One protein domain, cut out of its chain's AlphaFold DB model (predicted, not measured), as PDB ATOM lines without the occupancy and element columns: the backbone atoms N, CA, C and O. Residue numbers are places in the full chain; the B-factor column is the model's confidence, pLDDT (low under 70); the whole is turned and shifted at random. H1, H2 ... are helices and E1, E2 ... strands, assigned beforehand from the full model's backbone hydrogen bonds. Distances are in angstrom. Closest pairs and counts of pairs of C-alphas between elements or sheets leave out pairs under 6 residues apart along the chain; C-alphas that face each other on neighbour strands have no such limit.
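Overview. This is residues 8 to 199 of the 203 residues of the protein "Clavaminate synthase 1" of Marinomonas spartinae (UniProt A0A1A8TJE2). With little regular structure, this compact mass has H2 and H3 packed on H4, H1 at the margin, a two-strand parallel sheet, E1 E2, beside H3, and residues 122 to 193, a long stretch with no named element, leading to small H5. The 192 printed residues, mostly helix in their 56 named ones, run E1 H1 H2 H3 E2 H4 H5. Radius of gyration of the C-alphas is 17.0 A; spans are 43, 42 and 38 A.

Along the chain. E1 is residues 19 to 21, from C-alpha 19 at (72.456, 76.289, 20.818); H1 24 to 33; H2 46 to 57, 16.3 A; H3 62 to 72; E2 82 to 84; H4 109 to 121, 18.3 A; H5 194 to 197, with C-alpha 197 at (86.183, 89.992, 13.344).

Arrangement. E1, H1 H2 H3, E2 form a strand-helix-strand unit, helices between parallel neighbour strands; N 20 and O 82 are 2.9 A apart. H4 touches H2, about perpendicular at 79 degrees; closest C-alphas, Ser 53 and Ala 116, 4.9 A. Every O i to N i+4 pair is within hydrogen-bond range in H2, H3 and H4, 4 of 6 in H1; H5 is too short.

Size, cuts and confidence. The printed part has no cut. Link H4 to H5 is long, 72 residues. Residues 8 to 18 and 36 to 38 have pLDDT under 70.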
ATOM      1  N   LYS A   8      72.496  89.803  16.128       55.94
ATOM      2  CA  LYS A   8      71.346  89.980  16.996       55.94
ATOM      3  C   LYS A   8      70.807  88.618  17.414       55.94
ATOM      4  O   LYS A   8      70.382  87.822  16.568       55.94
ATOM      5  N   ILE A   9      70.762  88.374  18.718       57.62
ATOM      6  CA  ILE A   9      70.107  87.184  19.262       57.62
ATOM      7  C   ILE A   9      68.587  87.409  19.182       57.62
ATOM      8  O   ILE A   9      68.000  88.050  20.048       57.62
ATOM      9  N   LYS A  10      67.934  86.919  18.118       54.53
ATOM     10  CA  LYS A  10      66.464  86.775  18.048       54.53
ATOM     11  C   LYS A  10      66.087  85.308  18.247       54.53
ATOM     12  O   LYS A  10      66.859  84.427  17.877       54.53
ATOM     13  N   GLU A  11      64.864  85.045  18.718       48.78
ATOM     14  CA  GLU A  11      64.305  83.685  18.878       48.78
ATOM     15  C   GLU A  11      64.459  82.799  17.618       48.78
ATOM     16  O   GLU A  11      64.641  81.589  17.752       48.78
ATOM     17  N   ASN A  12      64.500  83.403  16.419       40.50
ATOM     18  CA  ASN A  12      64.587  82.715  15.121       40.50
ATOM     19  C   ASN A  12      65.921  82.870  14.361       40.50
ATOM     20  O   ASN A  12      66.006  82.434  13.213       40.50
ATOM     21  N   THR A  13      66.976  83.445  14.952       48.66
ATOM     22  CA  THR A  13      68.313  83.423  14.326       48.66
ATOM     23  C   THR A  13      69.033  82.143  14.766       48.66
ATOM     24  O   THR A  13      69.813  82.142  15.712       48.66
ATOM     25  N   LEU A  14      68.669  81.021  14.139       47.62
ATOM     26  CA  LEU A  14      69.177  79.672  14.418       47.62
ATOM     27  C   LEU A  14      70.709  79.615  14.270       47.62
ATOM     28  O   LEU A  14      71.227  79.813  13.172       47.62
ATOM     29  N   ILE A  15      71.427  79.293  15.351       56.22
ATOM     30  CA  ILE A  15      72.861  78.959  15.308       56.22
ATOM     31  C   ILE A  15      73.023  77.536  15.860       56.22
ATOM     32  O   ILE A  15      73.192  77.371  17.068       56.22
ATOM     33  N   PRO A  16      72.986  76.497  15.004       59.75
ATOM     34  CA  PRO A  16      72.993  75.102  15.453       59.75
ATOM     35  C   PRO A  16      74.210  74.734  16.316       59.75
ATOM     36  O   PRO A  16      74.102  73.931  17.234       59.75
ATOM     37  N   GLU A  17      75.367  75.342  16.046       64.94
ATOM     38  CA  GLU A  17      76.638  75.041  16.723       64.94
ATOM     39  C   GLU A  17      76.767  75.680  18.119       64.94
ATOM     40  O   GLU A  17      77.699  75.373  18.858       64.94
ATOM     41  N   SER A  18      75.872  76.607  18.477       69.69
ATOM     42  CA  SER A  18      75.938  77.413  19.711       69.69
ATOM     43  C   SER A  18      74.659  77.329  20.539       69.69
ATOM     44  O   SER A  18      74.436  78.167  21.413       69.69
ATOM     45  N   GLU A  19      73.794  76.363  20.249       80.38
ATOM     46  CA  GLU A  19      72.456  76.289  20.818       80.38
ATOM     47  C   GLU A  19      72.226  74.945  21.504       80.38
ATOM     48  O   GLU A  19      72.453  73.878  20.938       80.38
ATOM     49  N   PHE A  20      71.720  75.015  22.730       81.06
ATOM     50  CA  PHE A  20      71.125  73.893  23.427       81.06
ATOM     51  C   PHE A  20      69.667  74.237  23.727       81.06
ATOM     52  O   PHE A  20      69.363  75.255  24.346       81.06
ATOM     53  N   SER A  21      68.756  73.363  23.322       81.38
ATOM     54  CA  SER A  21      67.322  73.575  23.493       81.38
ATOM     55  C   SER A  21      66.706  72.379  24.202       81.38
ATOM     56  O   SER A  21      66.912  71.231  23.805       81.38
ATOM     57  N   ILE A  22      65.925  72.640  25.250       77.00
ATOM     58  CA  ILE A  22      65.153  71.592  25.926       77.00
ATOM     59  C   ILE A  22      63.867  71.334  25.134       77.00
ATOM     60  O   ILE A  22      63.094  72.256  24.861       77.00
ATOM     61  N   SER A  23      63.625  70.070  24.777       79.25
ATOM     62  CA  SER A  23      62.363  69.626  24.177       79.25
ATOM     63  C   SER A  23      61.272  69.423  25.236       79.25
ATOM     64  O   SER A  23      61.562  69.172  26.407       79.25
ATOM     65  N   LEU A  24      60.000  69.485  24.824       74.38
ATOM     66  CA  LEU A  24      58.841  69.280  25.708       74.38
ATOM     67  C   LEU A  24      58.898  67.953  26.483       74.38
ATOM     68  O   LEU A  24      58.599  67.936  27.677       74.38
ATOM     69  N   ASP A  25      59.341  66.870  25.841       77.75
ATOM     70  CA  ASP A  25      59.457  65.553  26.481       77.75
ATOM     71  C   ASP A  25      60.508  65.549  27.595       77.75
ATOM     72  O   ASP A  25      60.310  64.970  28.664       77.75
ATOM     73  N   ARG A  26      61.616  66.266  27.381       79.12
ATOM     74  CA  ARG A  26      62.702  66.390  28.359       79.12
ATOM     75  C   ARG A  26      62.394  67.392  29.456       79.12
ATOM     76  O   ARG A  26      62.937  67.259  30.548       79.12
ATOM     77  N   LYS A  27      61.508  68.360  29.204       80.31
ATOM     78  CA  LYS A  27      61.115  69.364  30.196       80.31
ATOM     79  C   LYS A  27      60.573  68.703  31.462       80.31
ATOM     80  O   LYS A  27      61.069  69.003  32.538       80.31
ATOM     81  N   LYS A  28      59.648  67.748  31.331       77.38
ATOM     82  CA  LYS A  28      59.082  67.021  32.483       77.38
ATOM     83  C   LYS A  28      60.132  66.206  33.240       77.38
ATOM     84  O   LYS A  28      60.102  66.165  34.463       77.38
ATOM     85  N   ILE A  29      61.065  65.581  32.517       76.75
ATOM     86  CA  ILE A  29      62.155  64.796  33.116       76.75
ATOM     87  C   ILE A  29      63.053  65.716  33.946       76.75
ATOM     88  O   ILE A  29      63.264  65.473  35.131       76.75
ATOM     89  N   ILE A  30      63.486  66.835  33.361       81.44
ATOM     90  CA  ILE A  30      64.298  67.851  34.041       81.44
ATOM     91  C   ILE A  30      63.538  68.433  35.237       81.44
ATOM     92  O   ILE A  30      64.105  68.570  36.319       81.44
ATOM     93  N   GLU A  31      62.242  68.709  35.086       80.06
ATOM     94  CA  GLU A  31      61.395  69.162  36.188       80.06
ATOM     95  C   GLU A  31      61.309  68.137  37.327       80.06
ATOM     96  O   GLU A  31      61.227  68.523  38.486       80.06
ATOM     97  N   SER A  32      61.362  66.839  37.029       75.75
ATOM     98  CA  SER A  32      61.301  65.794  38.053       75.75
ATOM     99  C   SER A  32      62.647  65.479  38.719       75.75
ATOM    100  O   SER A  32      62.664  65.102  39.891       75.75
ATOM    101  N   GLU A  33      63.766  65.638  38.005       76.75
ATOM    102  CA  GLU A  33      65.091  65.190  38.462       76.75
ATOM    103  C   GLU A  33      66.016  66.329  38.919       76.75
ATOM    104  O   GLU A  33      66.808  66.151  39.855       76.75
ATOM    105  N   PHE A  34      65.925  67.492  38.268       79.75
ATOM    106  CA  PHE A  34      66.781  68.654  38.517       79.75
ATOM    107  C   PHE A  34      66.135  69.672  39.464       79.75
ATOM    108  O   PHE A  34      66.836  70.310  40.256       79.75
ATOM    109  N   ILE A  35      64.807  69.813  39.435       77.88
ATOM    110  CA  ILE A  35      64.092  70.677  40.381       77.88
ATOM    111  C   ILE A  35      63.951  69.925  41.706       77.88
ATOM    112  O   ILE A  35      63.137  69.016  41.853       77.88
ATOM    113  N   ASP A  36      64.752  70.308  42.702       68.12
ATOM    114  CA  ASP A  36      64.544  69.802  44.056       68.12
ATOM    115  C   ASP A  36      63.263  70.407  44.638       68.12
ATOM    116  O   ASP A  36      63.007  71.602  44.507       68.12
ATOM    117  N   LYS A  37      62.509  69.608  45.399       66.25
ATOM    118  CA  LYS A  37      61.390  70.110  46.219       66.25
ATOM    119  C   LYS A  37      61.848  70.938  47.426       66.25
ATOM    120  O   LYS A  37      61.022  71.510  48.131       66.25
ATOM    121  N   ILE A  38      63.152  70.964  47.705       65.00
ATOM    122  CA  ILE A  38      63.726  71.703  48.827       65.00
ATOM    123  C   ILE A  38      64.027  73.124  48.361       65.00
ATOM    124  O   ILE A  38      64.843  73.329  47.464       65.00
ATOM    125  N   ASN A  39      63.400  74.106  49.012       74.12
ATOM    126  CA  ASN A  39      63.655  75.519  48.758       74.12
ATOM    127  C   ASN A  39      65.011  75.935  49.354       74.12
ATOM    128  O   ASN A  39      65.097  76.426  50.484       74.12
ATOM    129  N   LEU A  40      66.088  75.678  48.609       85.25
ATOM    130  CA  LEU A  40      67.430  76.107  48.973       85.25
ATOM    131  C   LEU A  40      67.705  77.497  48.398       85.25
ATOM    132  O   LEU A  40      67.748  77.673  47.186       85.25
ATOM    133  N   SER A  41      67.927  78.474  49.276       89.94
ATOM    134  CA  SER A  41      68.212  79.851  48.868       89.94
ATOM    135  C   SER A  41      69.718  80.102  48.713       89.94
ATOM    136  O   SER A  41      70.462  79.834  49.668       89.94
ATOM    137  N   PRO A  42      70.177  80.701  47.594       91.50
ATOM    138  CA  PRO A  42      71.573  81.118  47.435       91.50
ATOM    139  C   PRO A  42      71.980  82.209  48.439       91.50
ATOM    140  O   PRO A  42      73.161  82.358  48.736       91.50
ATOM    141  N   HIS A  43      71.015  82.930  49.021       89.12
ATOM    142  CA  HIS A  43      71.259  84.025  49.968       89.12
ATOM    143  C   HIS A  43      71.459  83.555  51.413       89.12
ATOM    144  O   HIS A  43      71.976  84.304  52.237       89.12
ATOM    145  N   LYS A  44      71.062  82.316  51.737       89.06
ATOM    146  CA  LYS A  44      71.258  81.730  53.074       89.06
ATOM    147  C   LYS A  44      72.567  80.953  53.179       89.06
ATOM    148  O   LYS A  44      73.249  81.035  54.192       89.06
ATOM    149  N   ASN A  45      72.901  80.171  52.151       91.81
ATOM    150  CA  ASN A  45      74.143  79.402  52.106       91.81
ATOM    151  C   ASN A  45      74.601  79.216  50.655       91.81
ATOM    152  O   ASN A  45      74.304  78.206  50.014       91.81
ATOM    153  N   LEU A  46      75.331  80.212  50.156       94.12
ATOM    154  CA  LEU A  46      75.785  80.271  48.770       94.12
ATOM    155  C   LEU A  46      76.652  79.068  48.380       94.12
ATOM    156  O   LEU A  46      76.423  78.452  47.347       94.12
ATOM    157  N   GLN A  47      77.609  78.691  49.229       94.25
ATOM    158  CA  GLN A  47      78.532  77.588  48.945       94.25
ATOM    159  C   GLN A  47      77.800  76.249  48.822       94.25
ATOM    160  O   GLN A  47      78.045  75.472  47.898       94.25
ATOM    161  N   PHE A  48      76.851  75.985  49.726       94.69
ATOM    162  CA  PHE A  48      76.025  74.787  49.626       94.69
ATOM    163  C   PHE A  48      75.099  74.832  48.402       94.69
ATOM    164  O   PHE A  48      74.935  73.811  47.737       94.69
ATOM    165  N   PHE A  49      74.548  76.003  48.065       95.25
ATOM    166  CA  PHE A  49      73.729  76.193  46.866       95.25
ATOM    167  C   PHE A  49      74.499  75.892  45.577       95.25
ATOM    168  O   PHE A  49      74.015  75.111  44.757       95.25
ATOM    169  N   LEU A  50      75.708  76.437  45.417       96.38
ATOM    170  CA  LEU A  50      76.572  76.177  44.259       96.38
ATOM    171  C   LEU A  50      76.915  74.689  44.150       96.38
ATOM    172  O   LEU A  50      76.647  74.061  43.125       96.38
ATOM    173  N   LYS A  51      77.392  74.088  45.247       95.56
ATOM    174  CA  LYS A  51      77.722  72.658  45.295       95.56
ATOM    175  C   LYS A  51      76.522  71.780  44.937       95.56
ATOM    176  O   LYS A  51      76.667  70.837  44.159       95.56
ATOM    177  N   LYS A  52      75.342  72.057  45.500       94.25
ATOM    178  CA  LYS A  52      74.125  71.284  45.215       94.25
ATOM    179  C   LYS A  52      73.694  71.454  43.759       94.25
ATOM    180  O   LYS A  52      73.417  70.453  43.110       94.25
ATOM    181  N   SER A  53      73.734  72.679  43.231       94.56
ATOM    182  CA  SER A  53      73.427  72.977  41.824       94.56
ATOM    183  C   SER A  53      74.343  72.212  40.867       94.56
ATOM    184  O   SER A  53      73.861  71.609  39.909       94.56
ATOM    185  N   TYR A  54      75.643  72.148  41.166       95.56
ATOM    186  CA  TYR A  54      76.598  71.338  40.410       95.56
ATOM    187  C   TYR A  54      76.282  69.838  40.479       95.56
ATOM    188  O   TYR A  54      76.258  69.168  39.447       95.56
ATOM    189  N   ILE A  55      76.011  69.298  41.672       94.31
ATOM    190  CA  ILE A  55      75.689  67.873  41.842       94.31
ATOM    191  C   ILE A  55      74.408  67.509  41.088       94.31
ATOM    192  O   ILE A  55      74.389  66.520  40.362       94.31
ATOM    193  N   ASP A  56      73.351  68.310  41.211       92.88
ATOM    194  CA  ASP A  56      72.094  68.030  40.516       92.88
ATOM    195  C   ASP A  56      72.210  68.181  39.012       92.88
ATOM    196  O   ASP A  56      71.529  67.459  38.288       92.88
ATOM    197  N   SER A  57      73.098  69.059  38.535       93.50
ATOM    198  CA  SER A  57      73.333  69.202  37.100       93.50
ATOM    199  C   SER A  57      73.753  67.887  36.449       93.50
ATOM    200  O   SER A  57      73.504  67.719  35.268       93.50
ATOM    201  N   LYS A  58      74.323  66.930  37.201       93.38
ATOM    202  CA  LYS A  58      74.727  65.609  36.686       93.38
ATOM    203  C   LYS A  58      73.560  64.705  36.293       93.38
ATOM    204  O   LYS A  58      73.787  63.672  35.675       93.38
ATOM    205  N   LYS A  59      72.335  65.076  36.668       91.06
ATOM    206  CA  LYS A  59      71.096  64.417  36.234       91.06
ATOM    207  C   LYS A  59      70.540  65.030  34.947       91.06
ATOM    208  O   LYS A  59      69.562  64.536  34.401       91.06
ATOM    209  N   LEU A  60      71.109  66.142  34.476       91.19
ATOM    210  CA  LEU A  60      70.681  66.740  33.221       91.19
ATOM    211  C   LEU A  60      71.081  65.838  32.043       91.19
ATOM    212  O   LEU A  60      72.043  65.075  32.147       91.19
ATOM    213  N   PRO A  61      70.361  65.923  30.910       90.19
ATOM    214  CA  PRO A  61      70.681  65.128  29.731       90.19
ATOM    215  C   PRO A  61      72.127  65.330  29.266       90.19
ATOM    216  O   PRO A  61      72.676  66.426  29.381       90.19
ATOM    217  N   GLN A  62      72.725  64.292  28.680       90.75
ATOM    218  CA  GLN A  62      74.110  64.307  28.197       90.75
ATOM    219  C   GLN A  62      74.420  65.515  27.298       90.75
ATOM    220  O   GLN A  62      75.487  66.116  27.406       90.75
ATOM    221  N   GLU A  63      73.466  65.932  26.474       89.88
ATOM    222  CA  GLU A  63      73.594  67.048  25.539       89.88
ATOM    223  C   GLU A  63      73.821  68.391  26.248       89.88
ATOM    224  O   GLU A  63      74.485  69.265  25.694       89.88
ATOM    225  N   PHE A  64      73.333  68.557  27.486       91.75
ATOM    226  CA  PHE A  64      73.641  69.731  28.310       91.75
ATOM    227  C   PHE A  64      75.141  69.778  28.626       91.75
ATOM    228  O   PHE A  64      75.796  70.806  28.455       91.75
ATOM    229  N   HIS A  65      75.699  68.643  29.054       93.19
ATOM    230  CA  HIS A  65      77.113  68.532  29.399       93.19
ATOM    231  C   HIS A  65      78.015  68.649  28.169       93.19
ATOM    232  O   HIS A  65      79.040  69.325  28.239       93.19
ATOM    233  N   GLU A  66      77.628  68.052  27.041       92.12
ATOM    234  CA  GLU A  66      78.357  68.184  25.777       92.12
ATOM    235  C   GLU A  66      78.374  69.626  25.272       92.12
ATOM    236  O   GLU A  66      79.427  70.109  24.860       92.12
ATOM    237  N   ALA A  67      77.243  70.336  25.336       92.44
ATOM    238  CA  ALA A  67      77.169  71.736  24.926       92.44
ATOM    239  C   ALA A  67      78.106  72.620  25.765       92.44
ATOM    240  O   ALA A  67      78.884  73.402  25.213       92.44
ATOM    241  N   ILE A  68      78.097  72.446  27.093       94.50
ATOM    242  CA  ILE A  68      79.010  73.159  27.997       94.50
ATOM    243  C   ILE A  68      80.468  72.779  27.728       94.50
ATOM    244  O   ILE A  68      81.325  73.661  27.689       94.50
ATOM    245  N   TYR A  69      80.765  71.494  27.524       94.31
ATOM    246  CA  TYR A  69      82.122  71.024  27.251       94.31
ATOM    247  C   TYR A  69      82.677  71.633  25.961       94.31
ATOM    248  O   TYR A  69      83.765  72.206  25.979       94.31
ATOM    249  N   LYS A  70      81.921  71.574  24.859       91.94
ATOM    250  CA  LYS A  70      82.320  72.165  23.572       91.94
ATOM    251  C   LYS A  70      82.556  73.668  23.701       91.94
ATOM    252  O   LYS A  70      83.559  74.190  23.213       91.94
ATOM    253  N   PHE A  71      81.666  74.365  24.412       93.00
ATOM    254  CA  PHE A  71      81.801  75.799  24.648       93.00
ATOM    255  C   PHE A  71      83.060  76.133  25.460       93.00
ATOM    256  O   PHE A  71      83.868  76.954  25.021       93.00
ATOM    257  N   LYS A  72      83.287  75.429  26.576       94.25
ATOM    258  CA  LYS A  72      84.475  75.582  27.432       94.25
ATOM    259  C   LYS A  72      85.786  75.323  26.688       94.25
ATOM    260  O   LYS A  72      86.780  76.001  26.931       94.25
ATOM    261  N   ASN A  73      85.792  74.355  25.774       92.81
ATOM    262  CA  ASN A  73      86.968  73.987  24.984       92.81
ATOM    263  C   ASN A  73      87.122  74.812  23.698       92.81
ATOM    264  O   ASN A  73      87.910  74.454  22.825       92.81
ATOM    265  N   ASN A  74      86.432  75.955  23.585       86.75
ATOM    266  CA  ASN A  74      86.568  76.884  22.463       86.75
ATOM    267  C   ASN A  74      86.206  76.287  21.087       86.75
ATOM    268  O   ASN A  74      86.609  76.851  20.061       86.75
ATOM    269  N   GLU A  75      85.407  75.215  21.059       84.50
ATOM    270  CA  GLU A  75      84.919  74.571  19.829       84.50
ATOM    271  C   GLU A  75      83.831  75.400  19.128       84.50
ATOM    272  O   GLU A  75      83.445  75.106  18.003       84.50
ATOM    273  N   ASN A  76      83.388  76.495  19.754       81.38
ATOM    274  CA  ASN A  76      82.547  77.506  19.136       81.38
ATOM    275  C   ASN A  76      83.372  78.710  18.625       81.38
ATOM    276  O   ASN A  76      84.198  79.295  19.341       81.38
ATOM    277  N   ARG A  77      83.109  79.137  17.383       82.44
ATOM    278  CA  ARG A  77      83.674  80.364  16.797       82.44
ATOM    279  C   ARG A  77      82.942  81.643  17.211       82.44
ATOM    280  O   ARG A  77      83.579  82.694  17.219       82.44
ATOM    281  N   LYS A  78      81.660  81.563  17.575       84.19
ATOM    282  CA  LYS A  78      80.797  82.705  17.927       84.19
ATOM    283  C   LYS A  78      81.031  83.254  19.335       84.19
ATOM    284  O   LYS A  78      80.687  84.398  19.596       84.19
ATOM    285  N   GLY A  79      81.609  82.461  20.240       88.62
ATOM    286  CA  GLY A  79      81.855  82.897  21.620       88.62
ATOM    287  C   GLY A  79      80.589  83.026  22.480       88.62
ATOM    288  O   GLY A  79      80.621  83.720  23.486       88.62
ATOM    289  N   ILE A  80      79.496  82.345  22.114       92.00
ATOM    290  CA  ILE A  80      78.240  82.303  22.881       92.00
ATOM    291  C   ILE A  80      77.693  80.872  23.004       92.00
ATOM    292  O   ILE A  80      77.844  80.070  22.092       92.00
ATOM    293  N   LEU A  81      77.008  80.546  24.096       93.12
ATOM    294  CA  LEU A  81      76.173  79.348  24.199       93.12
ATOM    295  C   LEU A  81      74.772  79.761  24.658       93.12
ATOM    296  O   LEU A  81      74.626  80.361  25.721       93.12
ATOM    297  N   LEU A  82      73.753  79.455  23.855       93.00
ATOM    298  CA  LEU A  82      72.363  79.810  24.130       93.00
ATOM    299  C   LEU A  82      71.580  78.590  24.615       93.00
ATOM    300  O   LEU A  82      71.433  77.612  23.885       93.00
ATOM    301  N   PHE A  83      71.029  78.686  25.823       91.62
ATOM    302  CA  PHE A  83      70.080  77.718  26.364       91.62
ATOM    303  C   PHE A  83      68.648  78.206  26.121       91.62
ATOM    304  O   PHE A  83      68.283  79.285  26.590       91.62
ATOM    305  N   LYS A  84      67.820  77.418  25.426       89.50
ATOM    306  CA  LYS A  84      66.399  77.738  25.202       89.50
ATOM    307  C   LYS A  84      65.469  76.799  25.956       89.50
ATOM    308  O   LYS A  84      65.786  75.637  26.215       89.50
ATOM    309  N   ASN A  85      64.273  77.313  26.245       88.69
ATOM    310  CA  ASN A  85      63.169  76.581  26.872       88.69
ATOM    311  C   ASN A  85      63.517  75.982  28.246       88.69
ATOM    312  O   ASN A  85      62.979  74.938  28.625       88.69
ATOM    313  N   LEU A  86      64.401  76.643  29.002       89.94
ATOM    314  CA  LEU A  86      64.690  76.254  30.379       89.94
ATOM    315  C   LEU A  86      63.424  76.398  31.245       89.94
ATOM    316  O   LEU A  86      62.759  77.435  31.172       89.94
ATOM    317  N   PRO A  87      63.067  75.396  32.072       90.00
ATOM    318  CA  PRO A  87      62.019  75.571  33.066       90.00
ATOM    319  C   PRO A  87      62.458  76.630  34.083       90.00
ATOM    320  O   PRO A  87      63.557  76.551  34.634       90.00
ATOM    321  N   LEU A  88      61.597  77.620  34.314       90.00
ATOM    322  CA  LEU A  88      61.782  78.667  35.317       90.00
ATOM    323  C   LEU A  88      60.915  78.389  36.549       90.00
ATOM    324  O   LEU A  88      60.115  77.452  36.566       90.00
ATOM    325  N   ASP A  89      61.090  79.209  37.581       89.75
ATOM    326  CA  ASP A  89      60.237  79.200  38.766       89.75
ATOM    327  C   ASP A  89      58.747  79.289  38.388       89.75
ATOM    328  O   ASP A  89      58.363  80.034  37.483       89.75
ATOM    329  N   SER A  90      57.891  78.551  39.105       87.75
ATOM    330  CA  SER A  90      56.439  78.516  38.850       87.75
ATOM    331  C   SER A  90      55.763  79.875  39.037       87.75
ATOM    332  O   SER A  90      54.714  80.140  38.451       87.75
ATOM    333  N   TYR A  91      56.376  80.738  39.845       89.94
ATOM    334  CA  TYR A  91      55.996  82.123  40.032       89.94
ATOM    335  C   TYR A  91      57.239  83.008  39.931       89.94
ATOM    336  O   TYR A  91      58.198  82.844  40.686       89.94
ATOM    337  N   ILE A  92      57.200  83.970  39.007       91.00
ATOM    338  CA  ILE A  92      58.231  84.995  38.848       91.00
ATOM    339  C   ILE A  92      57.652  86.310  39.387       91.00
ATOM    340  O   ILE A  92      56.693  86.820  38.798       91.00
ATOM    341  N   PRO A  93      58.208  86.882  40.472       92.44
ATOM    342  CA  PRO A  93      57.694  88.121  41.048       92.44
ATOM    343  C   PRO A  93      57.806  89.297  40.065       92.44
ATOM    344  O   PRO A  93      58.481  89.224  39.028       92.44
ATOM    345  N   PHE A  94      57.133  90.406  40.385       93.19
ATOM    346  CA  PHE A  94      57.308  91.658  39.646       93.19
ATOM    347  C   PHE A  94      58.786  92.048  39.585       93.19
ATOM    348  O   PHE A  94      59.530  91.824  40.540       93.19
ATOM    349  N   THR A  95      59.205  92.629  38.456       93.81
ATOM    350  CA  THR A  95      60.562  93.168  38.314       93.81
ATOM    351  C   THR A  95      60.801  94.177  39.446       93.81
ATOM    352  O   THR A  95      60.002  95.112  39.577       93.81
ATOM    353  N   PRO A  96      61.829  93.991  40.295       93.19
ATOM    354  CA  PRO A  96      62.114  94.939  41.363       93.19
ATOM    355  C   PRO A  96      62.505  96.298  40.769       93.19
ATOM    356  O   PRO A  96      62.935  96.383  39.624       93.19
ATOM    357  N   LYS A  97      62.339  97.374  41.543       91.56
ATOM    358  CA  LYS A  97      62.788  98.721  41.136       91.56
ATOM    359  C   LYS A  97      64.262  98.974  41.450       91.56
ATOM    360  O   LYS A  97      64.873  99.835  40.835       91.56
ATOM    361  N   ASP A  98      64.794  98.246  42.426       92.81
ATOM    362  CA  ASP A  98      66.182  98.320  42.867       92.81
ATOM    363  C   ASP A  98      66.878  97.003  42.490       92.81
ATOM    364  O   ASP A  98      66.398  95.940  42.901       92.81
ATOM    365  N   PRO A  99      67.983  97.033  41.723       90.62
ATOM    366  CA  PRO A  99      68.691  95.824  41.311       90.62
ATOM    367  C   PRO A  99      69.274  95.032  42.492       90.62
ATOM    368  O   PRO A  99      69.472  93.824  42.367       90.62
ATOM    369  N   LEU A 100      69.522  95.673  43.638       92.44
ATOM    370  CA  LEU A 100      70.016  95.008  44.848       92.44
ATOM    371  C   LEU A 100      68.907  94.315  45.644       92.44
ATOM    372  O   LEU A 100      69.205  93.509  46.530       92.44
ATOM    373  N   ASN A 101      67.641  94.619  45.345       91.12
ATOM    374  CA  ASN A 101      66.502  94.002  46.002       91.12
ATOM    375  C   ASN A 101      66.290  92.583  45.466       91.12
ATOM    376  O   ASN A 101      66.006  92.369  44.287       91.12
ATOM    377  N   ILE A 102      66.404  91.615  46.368       85.81
ATOM    378  CA  ILE A 102      66.100  90.214  46.112       85.81
ATOM    379  C   ILE A 102      64.649  89.979  46.550       85.81
ATOM    380  O   ILE A 102      64.384  89.953  47.756       85.81
ATOM    381  N   PRO A 103      63.701  89.808  45.612       84.62
ATOM    382  CA  PRO A 103      62.309  89.583  45.969       84.62
ATOM    383  C   PRO A 103      62.135  88.238  46.680       84.62
ATOM    384  O   PRO A 103      62.887  87.287  46.457       84.62
ATOM    385  N   GLU A 104      61.103  88.134  47.518       84.88
ATOM    386  CA  GLU A 104      60.720  86.850  48.099       84.88
ATOM    387  C   GLU A 104      60.262  85.884  46.998       84.88
ATOM    388  O   GLU A 104      59.429  86.218  46.150       84.88
ATOM    389  N   LYS A 105      60.815  84.668  47.019       85.00
ATOM    390  CA  LYS A 105      60.524  83.614  46.044       85.00
ATOM    391  C   LYS A 105      60.219  82.292  46.741       85.00
ATOM    392  O   LYS A 105      60.825  81.941  47.755       85.00
ATOM    393  N   SER A 106      59.298  81.528  46.158       83.19
ATOM    394  CA  SER A 106      58.957  80.168  46.599       83.19
ATOM    395  C   SER A 106      60.000  79.121  46.191       83.19
ATOM    396  O   SER A 106      60.045  78.042  46.779       83.19
ATOM    397  N   SER A 107      60.821  79.436  45.190       89.19
ATOM    398  CA  SER A 107      61.902  78.603  44.665       89.19
ATOM    399  C   SER A 107      63.010  79.478  44.072       89.19
ATOM    400  O   SER A 107      62.818  80.675  43.866       89.19
ATOM    401  N   PHE A 108      64.174  78.880  43.816       92.31
ATOM    402  CA  PHE A 108      65.341  79.551  43.232       92.31
ATOM    403  C   PHE A 108      65.848  78.794  41.996       92.31
ATOM    404  O   PHE A 108      67.042  78.523  41.853       92.31
ATOM    405  N   LEU A 109      64.928  78.352  41.133       92.25
ATOM    406  CA  LEU A 109      65.266  77.538  39.965       92.25
ATOM    407  C   LEU A 109      66.053  78.342  38.928       92.25
ATOM    408  O   LEU A 109      67.016  77.821  38.366       92.25
ATOM    409  N   SER A 110      65.699  79.611  38.707       93.38
ATOM    410  CA  SER A 110      66.485  80.484  37.830       93.38
ATOM    411  C   SER A 110      67.944  80.613  38.277       93.38
ATOM    412  O   SER A 110      68.872  80.484  37.482       93.38
ATOM    413  N   GLU A 111      68.160  80.790  39.574       94.94
ATOM    414  CA  GLU A 111      69.471  80.910  40.193       94.94
ATOM    415  C   GLU A 111      70.219  79.574  40.120       94.94
ATOM    416  O   GLU A 111      71.430  79.550  39.901       94.94
ATOM    417  N   LYS A 112      69.494  78.454  40.241       94.56
ATOM    418  CA  LYS A 112      70.046  77.101  40.132       94.56
ATOM    419  C   LYS A 112      70.567  76.822  38.724       94.56
ATOM    420  O   LYS A 112      71.618  76.202  38.599       94.56
ATOM    421  N   TRP A 113      69.889  77.302  37.677       95.44
ATOM    422  CA  TRP A 113      70.396  77.219  36.303       95.44
ATOM    423  C   TRP A 113      71.708  77.981  36.130       95.44
ATOM    424  O   TRP A 113      72.672  77.413  35.619       95.44
ATOM    425  N   ILE A 114      71.765  79.230  36.607       97.00
ATOM    426  CA  ILE A 114      72.986  80.049  36.554       97.00
ATOM    427  C   ILE A 114      74.129  79.339  37.290       97.00
ATOM    428  O   ILE A 114      75.206  79.161  36.724       97.00
ATOM    429  N   ALA A 115      73.879  78.866  38.513       97.00
ATOM    430  CA  ALA A 115      74.863  78.148  39.319       97.00
ATOM    431  C   ALA A 115      75.322  76.835  38.668       97.00
ATOM    432  O   ALA A 115      76.515  76.552  38.627       97.00
ATOM    433  N   ALA A 116      74.399  76.036  38.129       96.06
ATOM    434  CA  ALA A 116      74.729  74.781  37.462       96.06
ATOM    435  C   ALA A 116      75.608  75.007  36.226       96.06
ATOM    436  O   ALA A 116      76.586  74.285  36.037       96.06
ATOM    437  N   VAL A 117      75.296  76.007  35.398       97.38
ATOM    438  CA  VAL A 117      76.116  76.343  34.226       97.38
ATOM    439  C   VAL A 117      77.486  76.869  34.664       97.38
ATOM    440  O   VAL A 117      78.502  76.364  34.188       97.38
ATOM    441  N   ALA A 118      77.529  77.810  35.615       97.56
ATOM    442  CA  ALA A 118      78.773  78.388  36.122       97.56
ATOM    443  C   ALA A 118      79.731  77.322  36.675       97.56
ATOM    444  O   ALA A 118      80.893  77.280  36.279       97.56
ATOM    445  N   GLU A 119      79.234  76.411  37.515       97.31
ATOM    446  CA  GLU A 119      80.056  75.375  38.154       97.31
ATOM    447  C   GLU A 119      80.466  74.234  37.200       97.31
ATOM    448  O   GLU A 119      81.413  73.503  37.478       97.31
ATOM    449  N   ASN A 120      79.789  74.050  36.056       97.25
ATOM    450  CA  ASN A 120      80.295  73.148  35.008       97.25
ATOM    451  C   ASN A 120      81.320  73.844  34.088       97.25
ATOM    452  O   ASN A 120      82.216  73.177  33.562       97.25
ATOM    453  N   LEU A 121      81.232  75.168  33.909       96.75
ATOM    454  CA  LEU A 121      82.233  75.950  33.172       96.75
ATOM    455  C   LEU A 121      83.521  76.143  33.986       96.75
ATOM    456  O   LEU A 121      84.620  75.980  33.447       96.75
ATOM    457  N   GLY A 122      83.406  76.400  35.285       95.31
ATOM    458  CA  GLY A 122      84.520  76.669  36.189       95.31
ATOM    459  C   GLY A 122      84.021  76.940  37.604       95.31
ATOM    460  O   GLY A 122      83.421  76.065  38.216       95.31
ATOM    461  N   HIS A 123      84.275  78.146  38.112       92.94
ATOM    462  CA  HIS A 123      83.780  78.599  39.409       92.94
ATOM    463  C   HIS A 123      83.023  79.906  39.251       92.94
ATOM    464  O   HIS A 123      83.477  80.812  38.550       92.94
ATOM    465  N   ALA A 124      81.889  80.018  39.935       95.06
ATOM    466  CA  ALA A 124      81.163  81.272  39.983       95.06
ATOM    467  C   ALA A 124      81.936  82.310  40.824       95.06
ATOM    468  O   ALA A 124      82.291  82.055  41.977       95.06
ATOM    469  N   ILE A 125      82.171  83.497  40.257       94.25
ATOM    470  CA  ILE A 125      82.866  84.616  40.914       94.25
ATOM    471  C   ILE A 125      82.029  85.897  40.869       94.25
ATOM    472  O   ILE A 125      81.159  86.058  40.017       94.25
ATOM    473  N   SER A 126      82.307  86.819  41.788       94.56
ATOM    474  CA  SER A 126      81.760  88.180  41.785       94.56
ATOM    475  C   SER A 126      82.792  89.164  42.317       94.56
ATOM    476  O   SER A 126      83.782  88.770  42.938       94.56
ATOM    477  N   TYR A 127      82.547  90.449  42.086       94.12
ATOM    478  CA  TYR A 127      83.430  91.530  42.501       94.12
ATOM    479  C   TYR A 127      82.719  92.378  43.544       94.12
ATOM    480  O   TYR A 127      81.579  92.773  43.343       94.12
ATOM    481  N   LYS A 128      83.381  92.690  44.663       93.44
ATOM    482  CA  LYS A 128      82.776  93.467  45.761       93.44
ATOM    483  C   LYS A 128      82.258  94.837  45.299       93.44
ATOM    484  O   LYS A 128      81.273  95.332  45.834       93.44
ATOM    485  N   GLN A 129      82.945  95.431  44.327       90.81
ATOM    486  CA  GLN A 129      82.625  96.713  43.707       90.81
ATOM    487  C   GLN A 129      81.395  96.630  42.791       90.81
ATOM    488  O   GLN A 129      80.706  97.630  42.626       90.81
ATOM    489  N   GLU A 130      81.085  95.444  42.262       90.50
ATOM    490  CA  GLU A 130      79.934  95.204  41.393       90.50
ATOM    491  C   GLU A 130      78.765  94.651  42.210       90.50
ATOM    492  O   GLU A 130      78.844  93.566  42.789       90.50
ATOM    493  N   LYS A 131      77.668  95.414  42.288       90.31
ATOM    494  CA  LYS A 131      76.425  95.017  42.983       90.31
ATOM    495  C   LYS A 131      76.667  94.453  44.393       90.31
ATOM    496  O   LYS A 131      76.068  93.455  44.795       90.31
ATOM    497  N   ASN A 132      77.565  95.082  45.150       92.31
ATOM    498  CA  ASN A 132      77.956  94.678  46.507       92.31
ATOM    499  C   ASN A 132      78.483  93.231  46.617       92.31
ATOM    500  O   ASN A 132      78.351  92.607  47.673       92.31
ATOM    501  N   GLY A 133      79.073  92.679  45.550       92.62
ATOM    502  CA  GLY A 133      79.576  91.304  45.540       92.62
ATOM    503  C   GLY A 133      78.477  90.243  45.535       92.62
ATOM    504  O   GLY A 133      78.721  89.106  45.937       92.62
ATOM    505  N   GLN A 134      77.256  90.588  45.115       93.25
ATOM    506  CA  GLN A 134      76.240  89.577  44.847       93.25
ATOM    507  C   GLN A 134      76.697  88.692  43.681       93.25
ATOM    508  O   GLN A 134      77.079  89.189  42.621       93.25
ATOM    509  N   LEU A 135      76.653  87.371  43.882       94.56
ATOM    510  CA  LEU A 135      77.069  86.406  42.863       94.56
ATOM    511  C   LEU A 135      76.074  86.302  41.706       94.56
ATOM    512  O   LEU A 135      76.467  86.196  40.552       94.56
ATOM    513  N   ILE A 136      74.788  86.320  42.037       95.12
ATOM    514  CA  ILE A 136      73.692  86.291  41.076       95.12
ATOM    515  C   ILE A 136      73.003  87.640  41.185       95.12
ATOM    516  O   ILE A 136      72.561  88.015  42.269       95.12
ATOM    517  N   GLN A 137      72.977  88.378  40.080       95.00
ATOM    518  CA  GLN A 137      72.640  89.797  40.056       95.00
ATOM    519  C   GLN A 137      71.404  90.041  39.192       95.00
ATOM    520  O   GLN A 137      71.262  89.445  38.123       95.00
ATOM    521  N   ASN A 138      70.527  90.944  39.633       94.50
ATOM    522  CA  ASN A 138      69.430  91.410  38.793       94.50
ATOM    523  C   ASN A 138      69.957  92.412  37.763       94.50
ATOM    524  O   ASN A 138      70.482  93.471  38.116       94.50
ATOM    525  N   LEU A 139      69.748  92.088  36.490       94.25
ATOM    526  CA  LEU A 139      69.939  92.995  35.368       94.25
ATOM    527  C   LEU A 139      68.577  93.583  34.994       94.25
ATOM    528  O   LEU A 139      67.739  92.893  34.415       94.25
ATOM    529  N   ILE A 140      68.330  94.829  35.393       94.69
ATOM    530  CA  ILE A 140      67.041  95.504  35.220       94.69
ATOM    531  C   ILE A 140      67.250  96.969  34.820       94.69
ATOM    532  O   ILE A 140      68.235  97.571  35.252       94.69
ATOM    533  N   PRO A 141      66.324  97.563  34.050       93.31
ATOM    534  CA  PRO A 141      66.370  98.989  33.775       93.31
ATOM    535  C   PRO A 141      66.095  99.787  35.056       93.31
ATOM    536  O   PRO A 141      65.125  99.512  35.767       93.31
ATOM    537  N   VAL A 142      66.920 100.798  35.330       93.94
ATOM    538  CA  VAL A 142      66.752 101.714  36.471       93.94
ATOM    539  C   VAL A 142      66.501 103.114  35.934       93.94
ATOM    540  O   VAL A 142      67.281 103.638  35.143       93.94
ATOM    541  N   LYS A 143      65.395 103.731  36.364       91.25
ATOM    542  CA  LYS A 143      64.895 104.992  35.796       91.25
ATOM    543  C   LYS A 143      65.930 106.117  35.868       91.25
ATOM    544  O   LYS A 143      66.063 106.895  34.936       91.25
ATOM    545  N   GLU A 144      66.677 106.190  36.958       93.88
ATOM    546  CA  GLU A 144      67.709 107.200  37.202       93.88
ATOM    547  C   GLU A 144      68.956 107.018  36.315       93.88
ATOM    548  O   GLU A 144      69.809 107.910  36.244       93.88
ATOM    549  N   ASN A 145      69.075 105.861  35.658       94.00
ATOM    550  CA  ASN A 145      70.221 105.450  34.855       94.00
ATOM    551  C   ASN A 145      69.842 105.132  33.397       94.00
ATOM    552  O   ASN A 145      70.681 104.623  32.660       94.00
ATOM    553  N   GLU A 146      68.624 105.477  32.963       93.00
ATOM    554  CA  GLU A 146      68.088 105.150  31.633       93.00
ATOM    555  C   GLU A 146      68.981 105.614  30.464       93.00
ATOM    556  O   GLU A 146      69.097 104.894  29.471       93.00
ATOM    557  N   ASP A 147      69.659 106.758  30.632       93.06
ATOM    558  CA  ASP A 147      70.547 107.399  29.649       93.06
ATOM    559  C   ASP A 147      72.049 107.243  29.981       93.06
ATOM    560  O   ASP A 147      72.899 107.913  29.387       93.06
ATOM    561  N   LYS A 148      72.414 106.410  30.967       91.50
ATOM    562  CA  LYS A 148      73.819 106.186  31.357       91.50
ATOM    563  C   LYS A 148      74.347 104.916  30.713       91.50
ATOM    564  O   LYS A 148      73.639 103.926  30.690       91.50
ATOM    565  N   LEU A 149      75.602 104.902  30.263       88.12
ATOM    566  CA  LEU A 149      76.255 103.690  29.748       88.12
ATOM    567  C   LEU A 149      76.513 102.695  30.887       88.12
ATOM    568  O   LEU A 149      77.580 102.681  31.498       88.12
ATOM    569  N   SER A 150      75.500 101.896  31.205       89.06
ATOM    570  CA  SER A 150      75.561 100.859  32.226       89.06
ATOM    571  C   SER A 150      74.588  99.723  31.920       89.06
ATOM    572  O   SER A 150      73.711  99.814  31.058       89.06
ATOM    573  N   SER A 151      74.717  98.657  32.701       86.62
ATOM    574  CA  SER A 151      73.828  97.498  32.697       86.62
ATOM    575  C   SER A 151      72.375  97.822  33.099       86.62
ATOM    576  O   SER A 151      71.490  96.985  32.954       86.62
ATOM    577  N   GLU A 152      72.115  99.042  33.578       92.44
ATOM    578  CA  GLU A 152      70.795  99.524  34.001       92.44
ATOM    579  C   GLU A 152      70.142 100.480  32.988       92.44
ATOM    580  O   GLU A 152      69.040 100.981  33.226       92.44
ATOM    581  N   SER A 153      70.833 100.752  31.878       92.44
ATOM    582  CA  SER A 153      70.365 101.628  30.806       92.44
ATOM    583  C   SER A 153      69.162 101.054  30.057       92.44
ATOM    584  O   SER A 153      68.940  99.841  30.034       92.44
ATOM    585  N   SER A 154      68.365 101.930  29.443       92.25
ATOM    586  CA  SER A 154      67.190 101.516  28.658       92.25
ATOM    587  C   SER A 154      66.864 102.412  27.464       92.25
ATOM    588  O   SER A 154      66.174 101.966  26.553       92.25
ATOM    589  N   LYS A 155      67.351 103.660  27.440       92.25
ATOM    590  CA  LYS A 155      67.117 104.619  26.346       92.25
ATOM    591  C   LYS A 155      68.278 104.735  25.366       92.25
ATOM    592  O   LYS A 155      68.129 105.344  24.309       92.25
ATOM    593  N   ILE A 156      69.423 104.160  25.713       91.50
ATOM    594  CA  ILE A 156      70.622 104.164  24.883       91.50
ATOM    595  C   ILE A 156      71.074 102.739  24.590       91.50
ATOM    596  O   ILE A 156      70.766 101.803  25.327       91.50
ATOM    597  N   ILE A 157      71.831 102.584  23.508       90.62
ATOM    598  CA  ILE A 157      72.501 101.324  23.206       90.62
ATOM    599  C   ILE A 157      73.709 101.199  24.133       90.62
ATOM    600  O   ILE A 157      74.513 102.123  24.245       90.62
ATOM    601  N   LEU A 158      73.836 100.045  24.784       91.75
ATOM    602  CA  LEU A 158      75.037  99.696  25.526       91.75
ATOM    603  C   LEU A 158      76.120  99.242  24.539       91.75
ATOM    604  O   LEU A 158      75.954  98.231  23.854       91.75
ATOM    605  N   ASP A 159      77.216  99.999  24.467       90.56
ATOM    606  CA  ASP A 159      78.329  99.723  23.555       90.56
ATOM    607  C   ASP A 159      78.966  98.345  23.793       90.56
ATOM    608  O   ASP A 159      78.931  97.786  24.895       90.56
ATOM    609  N   PHE A 160      79.613  97.803  22.756       93.00
ATOM    610  CA  PHE A 160      80.400  96.579  22.882       93.00
ATOM    611  C   PHE A 160      81.505  96.741  23.927       93.00
ATOM    612  O   PHE A 160      82.326  97.654  23.856       93.00
ATOM    613  N   HIS A 161      81.572  95.796  24.860       93.56
ATOM    614  CA  HIS A 161      82.578  95.777  25.912       93.56
ATOM    615  C   HIS A 161      82.945  94.341  26.291       93.56
ATOM    616  O   HIS A 161      82.229  93.384  26.001       93.56
ATOM    617  N   THR A 162      84.101  94.195  26.935       93.12
ATOM    618  CA  THR A 162      84.431  92.995  27.709       93.12
ATOM    619  C   THR A 162      84.081  93.276  29.163       93.12
ATOM    620  O   THR A 162      84.471  94.316  29.695       93.12
ATOM    621  N   GLU A 163      83.362  92.356  29.798       92.88
ATOM    622  CA  GLU A 163      82.969  92.484  31.201       92.88
ATOM    623  C   GLU A 163      84.203  92.649  32.094       92.88
ATOM    624  O   GLU A 163      85.178  91.903  31.954       92.88
ATOM    625  N   VAL A 164      84.172  93.653  32.979       88.38
ATOM    626  CA  VAL A 164      85.270  94.006  33.901       88.38
ATOM    627  C   VAL A 164      86.666  93.998  33.248       88.38
ATOM    628  O   VAL A 164      87.643  93.548  33.848       88.38
ATOM    629  N   ALA A 165      86.783  94.518  32.015       89.25
ATOM    630  CA  ALA A 165      87.990  94.430  31.176       89.25
ATOM    631  C   ALA A 165      89.300  94.875  31.855       89.25
ATOM    632  O   ALA A 165      90.376  94.395  31.498       89.25
ATOM    633  N   PHE A 166      89.210  95.794  32.818       89.06
ATOM    634  CA  PHE A 166      90.353  96.364  33.531       89.06
ATOM    635  C   PHE A 166      90.770  95.559  34.773       89.06
ATOM    636  O   PHE A 166      91.808  95.854  35.367       89.06
ATOM    637  N   HIS A 167      89.986  94.561  35.194       91.31
ATOM    638  CA  HIS A 167      90.315  93.750  36.362       91.31
ATOM    639  C   HIS A 167      91.397  92.709  36.009       91.31
ATOM    640  O   HIS A 167      91.239  91.980  35.027       91.31
ATOM    641  N   PRO A 168      92.475  92.561  36.810       91.12
ATOM    642  CA  PRO A 168      93.530  91.574  36.543       91.12
ATOM    643  C   PRO A 168      93.014  90.132  36.476       91.12
ATOM    644  O   PRO A 168      93.545  89.303  35.745       91.12
ATOM    645  N   GLN A 169      91.962  89.846  37.242       90.31
ATOM    646  CA  GLN A 169      91.221  88.587  37.226       90.31
ATOM    647  C   GLN A 169      89.839  88.837  36.624       90.31
ATOM    648  O   GLN A 169      88.848  88.895  37.355       90.31
ATOM    649  N   LYS A 170      89.788  89.126  35.325       91.12
ATOM    650  CA  LYS A 170      88.526  89.279  34.593       91.12
ATOM    651  C   LYS A 170      87.770  87.953  34.529       91.12
ATOM    652  O   LYS A 170      88.380  86.891  34.637       91.12
ATOM    653  N   THR A 171      86.458  88.023  34.336       93.06
ATOM    654  CA  THR A 171      85.655  86.817  34.133       93.06
ATOM    655  C   THR A 171      85.950  86.188  32.771       93.06
ATOM    656  O   THR A 171      86.170  86.893  31.784       93.06
ATOM    657  N   ASP A 172      85.931  84.858  32.714       93.94
ATOM    658  CA  ASP A 172      86.020  84.107  31.458       93.94
ATOM    659  C   ASP A 172      84.665  84.048  30.735       93.94
ATOM    660  O   ASP A 172      84.610  84.002  29.507       93.94
ATOM    661  N   TYR A 173      83.566  84.065  31.498       95.44
ATOM    662  CA  TYR A 173      82.204  83.920  30.988       95.44
ATOM    663  C   TYR A 173      81.245  84.890  31.682       95.44
ATOM    664  O   TYR A 173      81.353  85.145  32.882       95.44
ATOM    665  N   VAL A 174      80.252  85.371  30.937       95.94
ATOM    666  CA  VAL A 174      79.086  86.078  31.481       95.94
ATOM    667  C   VAL A 174      77.859  85.219  31.212       95.94
ATOM    668  O   VAL A 174      77.638  84.789  30.079       95.94
ATOM    669  N   ILE A 175      77.073  84.940  32.252       97.06
ATOM    670  CA  ILE A 175      75.862  84.120  32.157       97.06
ATOM    671  C   ILE A 175      74.655  85.033  32.354       97.06
ATOM    672  O   ILE A 175      74.496  85.630  33.416       97.06
ATOM    673  N   LEU A 176      73.796  85.107  31.340       96.88
ATOM    674  CA  LEU A 176      72.551  85.871  31.373       96.88
ATOM    675  C   LEU A 176      71.364  84.914  31.261       96.88
ATOM    676  O   LEU A 176      71.304  84.096  30.344       96.88
ATOM    677  N   LEU A 177      70.407  85.033  32.184       96.38
ATOM    678  CA  LEU A 177      69.155  84.281  32.159       96.38
ATOM    679  C   LEU A 177      67.973  85.251  32.118       96.38
ATOM    680  O   LEU A 177      67.753  86.024  33.047       96.38
ATOM    681  N   CYS A 178      67.189  85.185  31.044       95.75
ATOM    682  CA  CYS A 178      66.000  86.013  30.889       95.75
ATOM    683  C   CYS A 178      64.834  85.455  31.720       95.75
ATOM    684  O   CYS A 178      64.338  84.365  31.438       95.75
ATOM    685  N   LEU A 179      64.362  86.223  32.708       94.44
ATOM    686  CA  LEU A 179      63.151  85.897  33.483       94.44
ATOM    687  C   LEU A 179      61.884  86.534  32.907       94.44
ATOM    688  O   LEU A 179      60.790  85.992  33.049       94.44
ATOM    689  N   ARG A 180      62.024  87.700  32.275       93.56
ATOM    690  CA  ARG A 180      60.926  88.459  31.680       93.56
ATOM    691  C   ARG A 180      61.447  89.193  30.453       93.56
ATOM    692  O   ARG A 180      62.437  89.911  30.549       93.56
ATOM    693  N   GLN A 181      60.780  88.992  29.321       92.75
ATOM    694  CA  GLN A 181      61.062  89.743  28.102       92.75
ATOM    695  C   GLN A 181      60.646  91.203  28.295       92.75
ATOM    696  O   GLN A 181      59.650  91.479  28.969       92.75
ATOM    697  N   ASP A 182      61.382  92.122  27.673       93.19
ATOM    698  CA  ASP A 182      60.906  93.490  27.491       93.19
ATOM    699  C   ASP A 182      59.497  93.485  26.867       93.19
ATOM    700  O   ASP A 182      59.227  92.766  25.903       93.19
ATOM    701  N   HIS A 183      58.590  94.277  27.436       92.00
ATOM    702  CA  HIS A 183      57.177  94.270  27.061       92.00
ATOM    703  C   HIS A 183      56.961  94.727  25.614       92.00
ATOM    704  O   HIS A 183      56.066  94.207  24.946       92.00
ATOM    705  N   ASN A 184      57.800  95.646  25.125       92.38
ATOM    706  CA  ASN A 184      57.737  96.138  23.748       92.38
ATOM    707  C   ASN A 184      58.512  95.248  22.764       92.38
ATOM    708  O   ASN A 184      58.333  95.372  21.554       92.38
ATOM    709  N   LYS A 185      59.324  94.311  23.275       90.88
ATOM    710  CA  LYS A 185      60.212  93.431  22.498       90.88
ATOM    711  C   LYS A 185      61.238  94.204  21.660       90.88
ATOM    712  O   LYS A 185      61.595  93.777  20.560       90.88
ATOM    713  N   GLU A 186      61.701  95.325  22.198       91.00
ATOM    714  CA  GLU A 186      62.685  96.220  21.589       91.00
ATOM    715  C   GLU A 186      64.093  95.971  22.136       91.00
ATOM    716  O   GLU A 186      65.069  96.254  21.450       91.00
ATOM    717  N   ALA A 187      64.211  95.421  23.349       91.00
ATOM    718  CA  ALA A 187      65.505  95.096  23.941       91.00
ATOM    719  C   ALA A 187      66.224  93.961  23.189       91.00
ATOM    720  O   ALA A 187      65.638  92.924  22.861       91.00
ATOM    721  N   GLU A 188      67.526  94.142  22.959       90.50
ATOM    722  CA  GLU A 188      68.350  93.252  22.143       90.50
ATOM    723  C   GLU A 188      69.695  92.981  22.807       90.50
ATOM    724  O   GLU A 188      70.297  93.859  23.419       90.50
ATOM    725  N   THR A 189      70.196  91.758  22.641       90.25
ATOM    726  CA  THR A 189      71.569  91.410  23.004       90.25
ATOM    727  C   THR A 189      72.391  91.257  21.733       90.25
ATOM    728  O   THR A 189      72.089  90.414  20.882       90.25
ATOM    729  N   PHE A 190      73.434  92.077  21.623       90.00
ATOM    730  CA  PHE A 190      74.405  92.030  20.537       90.00
ATOM    731  C   PHE A 190      75.648  91.269  20.978       90.00
ATOM    732  O   PHE A 190      76.141  91.454  22.089       90.00
ATOM    733  N   ILE A 191      76.184  90.448  20.081       89.31
ATOM    734  CA  ILE A 191      77.466  89.773  20.285       89.31
ATOM    735  C   ILE A 191      78.391  90.019  19.103       89.31
ATOM    736  O   ILE A 191      77.949  90.147  17.958       89.31
ATOM    737  N   SER A 192      79.688  90.056  19.392       89.12
ATOM    738  CA  SER A 192      80.721  90.172  18.376       89.12
ATOM    739  C   SER A 192      81.938  89.346  18.771       89.12
ATOM    740  O   SER A 192      82.559  89.575  19.808       89.12
ATOM    741  N   SER A 193      82.258  88.340  17.960       89.25
ATOM    742  CA  SER A 193      83.361  87.422  18.233       89.25
ATOM    743  C   SER A 193      84.666  87.942  17.656       89.25
ATOM    744  O   SER A 193      84.794  88.130  16.445       89.25
ATOM    745  N   ALA A 194      85.701  88.040  18.492       89.62
ATOM    746  CA  ALA A 194      87.049  88.361  18.029       89.62
ATOM    747  C   ALA A 194      87.566  87.363  16.970       89.62
ATOM    748  O   ALA A 194      88.271  87.762  16.045       89.62
ATOM    749  N   LYS A 195      87.189  86.072  17.051       87.31
ATOM    750  CA  LYS A 195      87.573  85.058  16.046       87.31
ATOM    751  C   LYS A 195      86.963  85.350  14.669       87.31
ATOM    752  O   LYS A 195      87.566  84.977  13.664       87.31
ATOM    753  N   GLU A 196      85.789  85.974  14.624       85.69
ATOM    754  CA  GLU A 196      85.084  86.321  13.383       85.69
ATOM    755  C   GLU A 196      85.527  87.674  12.835       85.69
ATOM    756  O   GLU A 196      85.824  87.790  11.645       85.69
ATOM    757  N   ILE A 197      85.680  88.666  13.715       88.69
ATOM    758  CA  ILE A 197      86.183  89.992  13.344       88.69
ATOM    759  C   ILE A 197      87.589  89.888  12.761       88.69
ATOM    760  O   ILE A 197      87.899  90.565  11.787       88.69
ATOM    761  N   ARG A 198      88.440  89.004  13.301       89.00
ATOM    762  CA  ARG A 198      89.830  88.854  12.846       89.00
ATOM    763  C   ARG A 198      89.951  88.618  11.337       89.00
ATOM    764  O   ARG A 198      90.909  89.095  10.745       89.00
ATOM    765  N   SER A 199      89.011  87.904  10.712       85.88
ATOM    766  CA  SER A 199      89.025  87.693   9.252       85.88
ATOM    767  C   SER A 199      88.657  88.929   8.425       85.88
ATOM    768  O   SER A 199      88.853  88.909   7.216       85.88
TER     769      SER A 199